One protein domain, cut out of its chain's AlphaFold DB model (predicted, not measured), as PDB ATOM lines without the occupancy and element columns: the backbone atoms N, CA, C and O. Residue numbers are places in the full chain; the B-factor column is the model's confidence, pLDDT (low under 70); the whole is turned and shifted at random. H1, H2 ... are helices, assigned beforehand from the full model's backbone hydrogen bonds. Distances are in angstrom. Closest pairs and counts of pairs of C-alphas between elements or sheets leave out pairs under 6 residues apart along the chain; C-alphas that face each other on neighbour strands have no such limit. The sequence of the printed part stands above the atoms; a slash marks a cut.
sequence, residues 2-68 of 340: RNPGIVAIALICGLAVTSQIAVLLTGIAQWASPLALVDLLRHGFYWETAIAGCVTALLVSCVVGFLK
ATOM      1  N   ARG A   2      24.578 -14.009  38.157       54.97
ATOM      2  CA  ARG A   2      25.822 -14.498  37.543       54.97
ATOM      3  C   ARG A   2      26.219 -15.777  38.288       54.97
ATOM      4  O   ARG A   2      26.534 -15.693  39.467       54.97
ATOM      5  N   ASN A   3      26.112 -16.941  37.645       66.69
ATOM      6  CA  ASN A   3      26.465 -18.217  38.270       66.69
ATOM      7  C   ASN A   3      27.954 -18.165  38.684       66.69
ATOM      8  O   ASN A   3      28.804 -18.015  37.799       66.69
ATOM      9  N   PRO A   4      28.286 -18.232  39.986       67.25
ATOM     10  CA  PRO A   4      29.659 -18.074  40.468       67.25
ATOM     11  C   PRO A   4      30.612 -19.123  39.873       67.25
ATOM     12  O   PRO A   4      31.773 -18.808  39.619       67.25
ATOM     13  N   GLY A   5      30.109 -20.316  39.528       67.12
ATOM     14  CA  GLY A   5      30.891 -21.349  38.845       67.12
ATOM     15  C   GLY A   5      31.333 -20.948  37.433       67.12
ATOM     16  O   GLY A   5      32.464 -21.211  37.043       67.12
ATOM     17  N   ILE A   6      30.493 -20.227  36.682       67.31
ATOM     18  CA  ILE A   6      30.829 -19.763  35.323       67.31
ATOM     19  C   ILE A   6      31.919 -18.683  35.370       67.31
ATOM     20  O   ILE A   6      32.793 -18.643  34.509       67.31
ATOM     21  N   VAL A   7      31.891 -17.820  36.391       68.00
ATOM     22  CA  VAL A   7      32.916 -16.781  36.582       68.00
ATOM     23  C   VAL A   7      34.260 -17.404  36.954       68.00
ATOM     24  O   VAL A   7      35.276 -17.010  36.391       68.00
ATOM     25  N   ALA A   8      34.262 -18.400  37.844       73.00
ATOM     26  CA  ALA A   8      35.473 -19.121  38.223       73.00
ATOM     27  C   ALA A   8      36.097 -19.871  37.031       73.00
ATOM     28  O   ALA A   8      37.294 -19.742  36.794       73.00
ATOM     29  N   ILE A   9      35.287 -20.574  36.227       78.00
ATOM     30  CA  ILE A   9      35.758 -21.284  35.024       78.00
ATOM     31  C   ILE A   9      36.352 -20.305  34.005       78.00
ATOM     32  O   ILE A   9      37.458 -20.524  33.520       78.00
ATOM     33  N   ALA A  10      35.670 -19.193  33.712       73.19
ATOM     34  CA  ALA A  10      36.166 -18.197  32.761       73.19
ATOM     35  C   ALA A  10      37.498 -17.566  33.206       73.19
ATOM     36  O   ALA A  10      38.363 -17.302  32.372       73.19
ATOM     37  N   LEU A  11      37.676 -17.352  34.513       78.88
ATOM     38  CA  LEU A  11      38.898 -16.785  35.078       78.88
ATOM     39  C   LEU A  11      40.062 -17.785  35.020       78.88
ATOM     40  O   LEU A  11      41.163 -17.411  34.624       78.88
ATOM     41  N   ILE A  12      39.810 -19.063  35.317       83.44
ATOM     42  CA  ILE A  12      40.809 -20.138  35.198       83.44
ATOM     43  C   ILE A  12      41.216 -20.345  33.732       83.44
ATOM     44  O   ILE A  12      42.406 -20.401  33.431       83.44
ATOM     45  N   CYS A  13      40.252 -20.397  32.807       82.75
ATOM     46  CA  CYS A  13      40.534 -20.504  31.376       82.75
ATOM     47  C   CYS A  13      41.305 -19.285  30.852       82.75
ATOM     48  O   CYS A  13      42.259 -19.451  30.098       82.75
ATOM     49  N   GLY A  14      40.938 -18.070  31.274       83.38
ATOM     50  CA  GLY A  14      41.655 -16.848  30.903       83.38
ATOM     51  C   GLY A  14      43.106 -16.853  31.387       83.38
ATOM     52  O   GLY A  14      44.011 -16.548  30.615       83.38
ATOM     53  N   LEU A  15      43.354 -17.267  32.633       86.62
ATOM     54  CA  LEU A  15      44.714 -17.397  33.164       86.62
ATOM     55  C   LEU A  15      45.522 -18.473  32.429       86.62
ATOM     56  O   LEU A  15      46.688 -18.243  32.129       86.62
ATOM     57  N   ALA A  16      44.910 -19.609  32.084       87.06
ATOM     58  CA  ALA A  16      45.571 -20.661  31.313       87.06
ATOM     59  C   ALA A  16      45.960 -20.189  29.899       87.06
ATOM     60  O   ALA A  16      47.100 -20.381  29.482       87.06
ATOM     61  N   VAL A  17      45.053 -19.510  29.185       86.12
ATOM     62  CA  VAL A  17      45.333 -18.942  27.852       86.12
ATOM     63  C   VAL A  17      46.419 -17.869  27.929       86.12
ATOM     64  O   VAL A  17      47.360 -17.897  27.140       86.12
ATOM     65  N   THR A  18      46.336 -16.974  28.918       90.31
ATOM     66  CA  THR A  18      47.353 -15.934  29.146       90.31
ATOM     67  C   THR A  18      48.718 -16.565  29.405       90.31
ATOM     68  O   THR A  18      49.714 -16.147  28.823       90.31
ATOM     69  N   SER A  19      48.762 -17.613  30.228       87.44
ATOM     70  CA  SER A  19      49.990 -18.345  30.523       87.44
ATOM     71  C   SER A  19      50.580 -19.024  29.291       87.44
ATOM     72  O   SER A  19      51.785 -18.943  29.072       87.44
ATOM     73  N   GLN A  20      49.747 -19.660  28.465       87.19
ATOM     74  CA  GLN A  20      50.211 -20.331  27.254       87.19
ATOM     75  C   GLN A  20      50.761 -19.339  26.223       87.19
ATOM     76  O   GLN A  20      51.812 -19.590  25.644       87.19
ATOM     77  N   ILE A  21      50.089 -18.201  26.013       85.00
ATOM     78  CA  ILE A  21      50.571 -17.154  25.101       85.00
ATOM     79  C   ILE A  21      51.876 -16.547  25.632       85.00
ATOM     80  O   ILE A  21      52.817 -16.381  24.863       85.00
ATOM     81  N   ALA A  22      51.969 -16.266  26.935       85.62
ATOM     82  CA  ALA A  22      53.163 -15.670  27.531       85.62
ATOM     83  C   ALA A  22      54.399 -16.577  27.403       85.62
ATOM     84  O   ALA A  22      55.472 -16.091  27.070       85.62
ATOM     85  N   VAL A  23      54.246 -17.890  27.610       85.81
ATOM     86  CA  VAL A  23      55.332 -18.873  27.441       85.81
ATOM     87  C   VAL A  23      55.721 -19.054  25.968       85.81
ATOM     88  O   VAL A  23      56.897 -19.204  25.653       85.81
ATOM     89  N   LEU A  24      54.765 -18.975  25.040       82.50
ATOM     90  CA  LEU A  24      55.083 -19.004  23.609       82.50
ATOM     91  C   LEU A  24      55.876 -17.766  23.167       82.50
ATOM     92  O   LEU A  24      56.789 -17.890  22.355       82.50
ATOM     93  N   LEU A  25      55.569 -16.589  23.722       80.00
ATOM     94  CA  LEU A  25      56.292 -15.349  23.424       80.00
ATOM     95  C   LEU A  25      57.754 -15.374  23.894       80.00
ATOM     96  O   LEU A  25      58.572 -14.664  23.319       80.00
ATOM     97  N   THR A  26      58.105 -16.208  24.879       78.94
ATOM     98  CA  THR A  26      59.507 -16.410  25.286       78.94
ATOM     99  C   THR A  26      60.254 -17.430  24.419       78.94
ATOM    100  O   THR A  26      61.425 -17.706  24.669       78.94
ATOM    101  N   GLY A  27      59.599 -18.004  23.401       69.81
ATOM    102  CA  GLY A  27      60.180 -19.008  22.504       69.81
ATOM    103  C   GLY A  27      60.171 -20.435  23.062       69.81
ATOM    104  O   GLY A  27      60.734 -21.338  22.446       69.81
ATOM    105  N   ILE A  28      59.528 -20.671  24.211       77.00
ATOM    106  CA  ILE A  28      59.437 -21.999  24.825       77.00
ATOM    107  C   ILE A  28      58.151 -22.683  24.347       77.00
ATOM    108  O   ILE A  28      57.045 -22.349  24.763       77.00
ATOM    109  N   ALA A  29      58.278 -23.701  23.497       70.50
ATOM    110  CA  ALA A  29      57.141 -24.474  22.990       70.50
ATOM    111  C   ALA A  29      56.719 -25.600  23.961       70.50
ATOM    112  O   ALA A  29      56.686 -26.773  23.595       70.50
ATOM    113  N   GLN A  30      56.426 -25.260  25.220       79.06
ATOM    114  CA  GLN A  30      55.933 -26.209  26.227       79.06
ATOM    115  C   GLN A  30      54.549 -25.820  26.750       79.06
ATOM    116  O   GLN A  30      54.108 -24.672  26.650       79.06
ATOM    117  N   TRP A  31      53.836 -26.808  27.289       79.56
ATOM    118  CA  TRP A  31      52.516 -26.589  27.869       79.56
ATOM    119  C   TRP A  31      52.647 -25.845  29.201       79.56
ATOM    120  O   TRP A  31      53.358 -26.293  30.101       79.56
ATOM    121  N   ALA A  32      51.971 -24.706  29.327       82.31
ATOM    122  CA  ALA A  32      52.110 -23.807  30.460       82.31
ATOM    123  C   ALA A  32      50.965 -24.000  31.463       82.31
ATOM    124  O   ALA A  32      49.790 -23.829  31.140       82.31
ATOM    125  N   SER A  33      51.306 -24.305  32.717       87.19
ATOM    126  CA  SER A  33      50.333 -24.210  33.811       87.19
ATOM    127  C   SER A  33      50.076 -22.736  34.159       87.19
ATOM    128  O   SER A  33      50.992 -21.933  34.002       87.19
ATOM    129  N   PRO A  34      48.908 -22.353  34.714       84.00
ATOM    130  CA  PRO A  34      48.645 -20.970  35.135       84.00
ATOM    131  C   PRO A  34      49.680 -20.380  36.112       84.00
ATOM    132  O   PRO A  34      49.798 -19.161  36.220       84.00
ATOM    133  N   LEU A  35      50.435 -21.230  36.820       86.06
ATOM    134  CA  LEU A  35      51.520 -20.814  37.712       86.06
ATOM    135  C   LEU A  35      52.745 -20.286  36.949       86.06
ATOM    136  O   LEU A  35      53.495 -19.491  37.509       86.06
ATOM    137  N   ALA A  36      52.909 -20.637  35.669       85.56
ATOM    138  CA  ALA A  36      54.031 -20.176  34.857       85.56
ATOM    139  C   ALA A  36      54.038 -18.650  34.674       85.56
ATOM    140  O   ALA A  36      55.102 -18.068  34.496       85.56
ATOM    141  N   LEU A  37      52.896 -17.964  34.806       85.44
ATOM    142  CA  LEU A  37      52.857 -16.495  34.843       85.44
ATOM    143  C   LEU A  37      53.640 -15.918  36.028       85.44
ATOM    144  O   LEU A  37      54.309 -14.898  35.884       85.44
ATOM    145  N   VAL A  38      53.579 -16.570  37.194       87.69
ATOM    146  CA  VAL A  38      54.339 -16.151  38.379       87.69
ATOM    147  C   VAL A  38      55.831 -16.348  38.132       87.69
ATOM    148  O   VAL A  38      56.627 -15.471  38.470       87.69
ATOM    149  N   ASP A  39      56.205 -17.461  37.507       87.06
ATOM    150  CA  ASP A  39      57.597 -17.755  37.180       87.06
ATOM    151  C   ASP A  39      58.147 -16.785  36.127       87.06
ATOM    152  O   ASP A  39      59.228 -16.232  36.325       87.06
ATOM    153  N   LEU A  40      57.388 -16.485  35.071       87.00
ATOM    154  CA  LEU A  40      57.762 -15.505  34.048       87.00
ATOM    155  C   LEU A  40      57.990 -14.108  34.644       87.00
ATOM    156  O   LEU A  40      59.009 -13.475  34.369       87.00
ATOM    157  N   LEU A  41      57.092 -13.648  35.523       89.25
ATOM    158  CA  LEU A  41      57.229 -12.356  36.205       89.25
ATOM    159  C   LEU A  41      58.436 -12.312  37.154       89.25
ATOM    160  O   LEU A  41      59.092 -11.277  37.266       89.25
ATOM    161  N   ARG A  42      58.746 -13.425  37.832       90.50
ATOM    162  CA  ARG A  42      59.927 -13.536  38.705       90.50
ATOM    163  C   ARG A  42      61.241 -13.474  37.931       90.50
ATOM    164  O   ARG A  42      62.218 -12.965  38.468       90.50
ATOM    165  N   HIS A  43      61.255 -13.963  36.693       89.50
ATOM    166  CA  HIS A  43      62.436 -13.975  35.825       89.50
ATOM    167  C   HIS A  43      62.521 -12.758  34.884       89.50
ATOM    168  O   HIS A  43      63.420 -12.698  34.053       89.50
ATOM    169  N   GLY A  44      61.628 -11.772  35.035       89.19
ATOM    170  CA  GLY A  44      61.715 -10.482  34.341       89.19
ATOM    171  C   GLY A  44      60.977 -10.380  33.001       89.19
ATOM    172  O   GLY A  44      61.097  -9.354  32.336       89.19
ATOM    173  N   PHE A  45      60.175 -11.379  32.614       87.88
ATOM    174  CA  PHE A  45      59.383 -11.386  31.370       87.88
ATOM    175  C   PHE A  45      58.080 -10.569  31.504       87.88
ATOM    176  O   PHE A  45      56.958 -11.076  31.383       87.88
ATOM    177  N   TYR A  46      58.211  -9.285  31.851       89.81
ATOM    178  CA  TYR A  46      57.073  -8.392  32.099       89.81
ATOM    179  C   TYR A  46      56.305  -8.039  30.821       89.81
ATOM    180  O   TYR A  46      55.088  -7.855  30.862       89.81
ATOM    181  N   TRP A  47      56.992  -7.942  29.681       83.50
ATOM    182  CA  TRP A  47      56.362  -7.526  28.429       83.50
ATOM    183  C   TRP A  47      55.565  -8.652  27.785       83.50
ATOM    184  O   TRP A  47      54.432  -8.439  27.364       83.50
ATOM    185  N   GLU A  48      56.107  -9.860  27.778       85.38
ATOM    186  CA  GLU A  48      55.478 -11.065  27.247       85.38
ATOM    187  C   GLU A  48      54.199 -11.385  28.023       85.38
ATOM    188  O   GLU A  48      53.147 -11.650  27.439       85.38
ATOM    189  N   THR A  49      54.262 -11.273  29.352       87.69
ATOM    190  CA  THR A  49      53.105 -11.474  30.234       87.69
ATOM    191  C   THR A  49      52.054 -10.372  30.069       87.69
ATOM    192  O   THR A  49      50.860 -10.679  30.010       87.69
ATOM    193  N   ALA A  50      52.461  -9.107  29.921       87.56
ATOM    194  CA  ALA A  50      51.542  -7.999  29.659       87.56
ATOM    195  C   ALA A  50      50.838  -8.134  28.298       87.56
ATOM    196  O   ALA A  50      49.611  -8.028  28.230       87.56
ATOM    197  N   ILE A  51      51.583  -8.426  27.225       86.62
ATOM    198  CA  ILE A  51      51.039  -8.635  25.875       86.62
ATOM    199  C   ILE A  51      50.053  -9.803  25.883       86.62
ATOM    200  O   ILE A  51      48.924  -9.658  25.408       86.62
ATOM    201  N   ALA A  52      50.435 -10.937  26.476       86.88
ATOM    202  CA  ALA A  52      49.565 -12.102  26.595       86.88
ATOM    203  C   ALA A  52      48.265 -11.788  27.353       86.88
ATOM    204  O   ALA A  52      47.182 -12.229  26.949       86.88
ATOM    205  N   GLY A  53      48.351 -10.991  28.423       88.50
ATOM    206  CA  GLY A  53      47.193 -10.534  29.187       88.50
ATOM    207  C   GLY A  53      46.267  -9.649  28.353       88.50
ATOM    208  O   GLY A  53      45.055  -9.872  28.330       88.50
ATOM    209  N   CYS A  54      46.826  -8.694  27.607       87.56
ATOM    210  CA  CYS A  54      46.069  -7.822  26.709       87.56
ATOM    211  C   CYS A  54      45.358  -8.605  25.595       87.56
ATOM    212  O   CYS A  54      44.165  -8.393  25.371       87.56
ATOM    213  N   VAL A  55      46.054  -9.537  24.932       86.94
ATOM    214  CA  VAL A  55      45.472 -10.398  23.888       86.94
ATOM    215  C   VAL A  55      44.326 -11.228  24.460       86.94
ATOM    216  O   VAL A  55      43.232 -11.263  23.894       86.94
ATOM    217  N   THR A  56      44.532 -11.839  25.626       87.94
ATOM    218  CA  THR A  56      43.497 -12.654  26.270       87.94
ATOM    219  C   THR A  56      42.289 -11.808  26.674       87.94
ATOM    220  O   THR A  56      41.149 -12.199  26.421       87.94
ATOM    221  N   ALA A  57      42.509 -10.617  27.238       85.62
ATOM    222  CA  ALA A  57      41.437  -9.694  27.595       85.62
ATOM    223  C   ALA A  57      40.628  -9.246  26.367       85.62
ATOM    224  O   ALA A  57      39.399  -9.176  26.443       85.62
ATOM    225  N   LEU A  58      41.286  -8.991  25.231       86.56
ATOM    226  CA  LEU A  58      40.635  -8.645  23.965       86.56
ATOM    227  C   LEU A  58      39.741  -9.790  23.463       86.56
ATOM    228  O   LEU A  58      38.569  -9.563  23.157       86.56
ATOM    229  N   LEU A  59      40.264 -11.021  23.430       85.56
ATOM    230  CA  LEU A  59      39.526 -12.210  22.991       85.56
ATOM    231  C   LEU A  59      38.309 -12.480  23.885       85.56
ATOM    232  O   LEU A  59      37.194 -12.653  23.389       85.56
ATOM    233  N   VAL A  60      38.494 -12.436  25.208       84.38
ATOM    234  CA  VAL A  60      37.401 -12.608  26.175       84.38
ATOM    235  C   VAL A  60      36.364 -11.496  26.026       84.38
ATOM    236  O   VAL A  60      35.166 -11.775  26.046       84.38
ATOM    237  N   SER A  61      36.788 -10.246  25.821       82.12
ATOM    238  CA  SER A  61      35.874  -9.114  25.615       82.12
ATOM    239  C   SER A  61      35.049  -9.263  24.337       82.12
ATOM    240  O   SER A  61      33.855  -8.959  24.349       82.12
ATOM    241  N   CYS A  62      35.634  -9.799  23.261       86.12
ATOM    242  CA  CYS A  62      34.904 -10.133  22.039       86.12
ATOM    243  C   CYS A  62      33.846 -11.213  22.313       86.12
ATOM    244  O   CYS A  62      32.671 -11.006  22.006       86.12
ATOM    245  N   VAL A  63      34.207 -12.318  22.972       84.75
ATOM    246  CA  VAL A  63      33.266 -13.408  23.292       84.75
ATOM    247  C   VAL A  63      32.138 -12.929  24.213       84.75
ATOM    248  O   VAL A  63      30.963 -13.155  23.936       84.75
ATOM    249  N   VAL A  64      32.468 -12.212  25.289       83.50
ATOM    250  CA  VAL A  64      31.472 -11.681  26.232       83.50
ATOM    251  C   VAL A  64      30.569 -10.654  25.553       83.50
ATOM    252  O   VAL A  64      29.357 -10.676  25.769       83.50
ATOM    253  N   GLY A  65      31.128  -9.775  24.719       85.31
ATOM    254  CA  GLY A  65      30.359  -8.798  23.952       85.31
ATOM    255  C   GLY A  65      29.382  -9.455  22.975       85.31
ATOM    256  O   GLY A  65      28.255  -8.984  22.848       85.31
ATOM    257  N   PHE A  66      29.749 -10.590  22.368       84.25
ATOM    258  CA  PHE A  66      28.869 -11.346  21.470       84.25
ATOM    259  C   PHE A  66      27.621 -11.884  22.186       84.25
ATOM    260  O   PHE A  66      26.537 -11.934  21.605       84.25
ATOM    261  N   LEU A  67      27.764 -12.239  23.466       84.06
ATOM    262  CA  LEU A  67      26.675 -12.712  24.327       84.06
ATOM    263  C   LEU A  67      25.776 -11.575  24.851       84.06
ATOM    264  O   LEU A  67      24.749 -11.839  25.478       84.06
ATOM    265  N   LYS A  68      26.151 -10.307  24.635       85.38
ATOM    266  CA  LYS A  68      25.339  -9.130  24.986       85.38
ATOM    267  C   LYS A  68      24.421  -8.738  23.821       85.38
ATOM    268  O   LYS A  68      24.515  -9.268  22.721       85.38
TER     269      LYS A  68
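What this domain is: This is residues 2 to 68 of the 340 residues of the protein "Conjugal transfer protein traG" of Fluoribacter dumoffii (UniProt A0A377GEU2). Two long helices, H1 and H3, run opposite ways and make a V; the short helix H2 packs on both near the end where they come closest. The free tips of the V, residues 2 to 9 and 61 to 68, stick out at the other end. The printed part has 67 residues with three named helices, in the order H1, H2, H3, and no named strand; the class is all helix. It is only just compact, close to loose, with a radius of gyration of the C-alphas of 12.8 A, and elongated, spanning 37 by 20 by 18 A.

Where its parts are: Find C-alpha 4 at (29.659, -18.074, 40.468); from there H1, residues 4 to 25, runs 31.7 A to C-alpha 25 at (56.292, -15.349, 23.424). H3, residues 46 to 66, runs 30.3 A and ends at C-alpha 66, at (28.869, -11.346, 21.470). Between them in the chain look for H2, residues 36 to 42.

How they stand to each other: Start at H1, which touches H3 at a steep tilt of 43 degrees, opposite ways; their closest C-alphas, of Ala 22 and Thr 49, are 5.0 A apart. With residues 18 to 23 alone, H1 touches H2 at a steep tilt of 61 degrees, the same way; the closest C-alphas, of Ser 19 and Leu 37, are 5.5 A apart. H2 and H3 form a helical hairpin and touch at a steep tilt of 40 degrees, opposite ways. On H3 this involves residues 46 to 49 alone, and the closest C-alphas, of Leu 37 and Thr 49, are 6.8 A apart. The helix packing is mostly crossed, with 0 of the 3 touching pairs at a shallow tilt. In H1, H2 and H3 every O i to N i+4 pair is within hydrogen-bond range.

The domain as a whole: The C-alphas of His 43 and Lys 68 are the two farthest apart, at 39.0 A. Without the stretches that stand free, the body spans 26 by 18 by 18 A. The printed part has no cut; the link from H1 to H2 is short and that from H2 to H3 tight. Look for pLDDT under 70 at residues 2 to 7 and at residue 27; the mean of the printed part is 82.6.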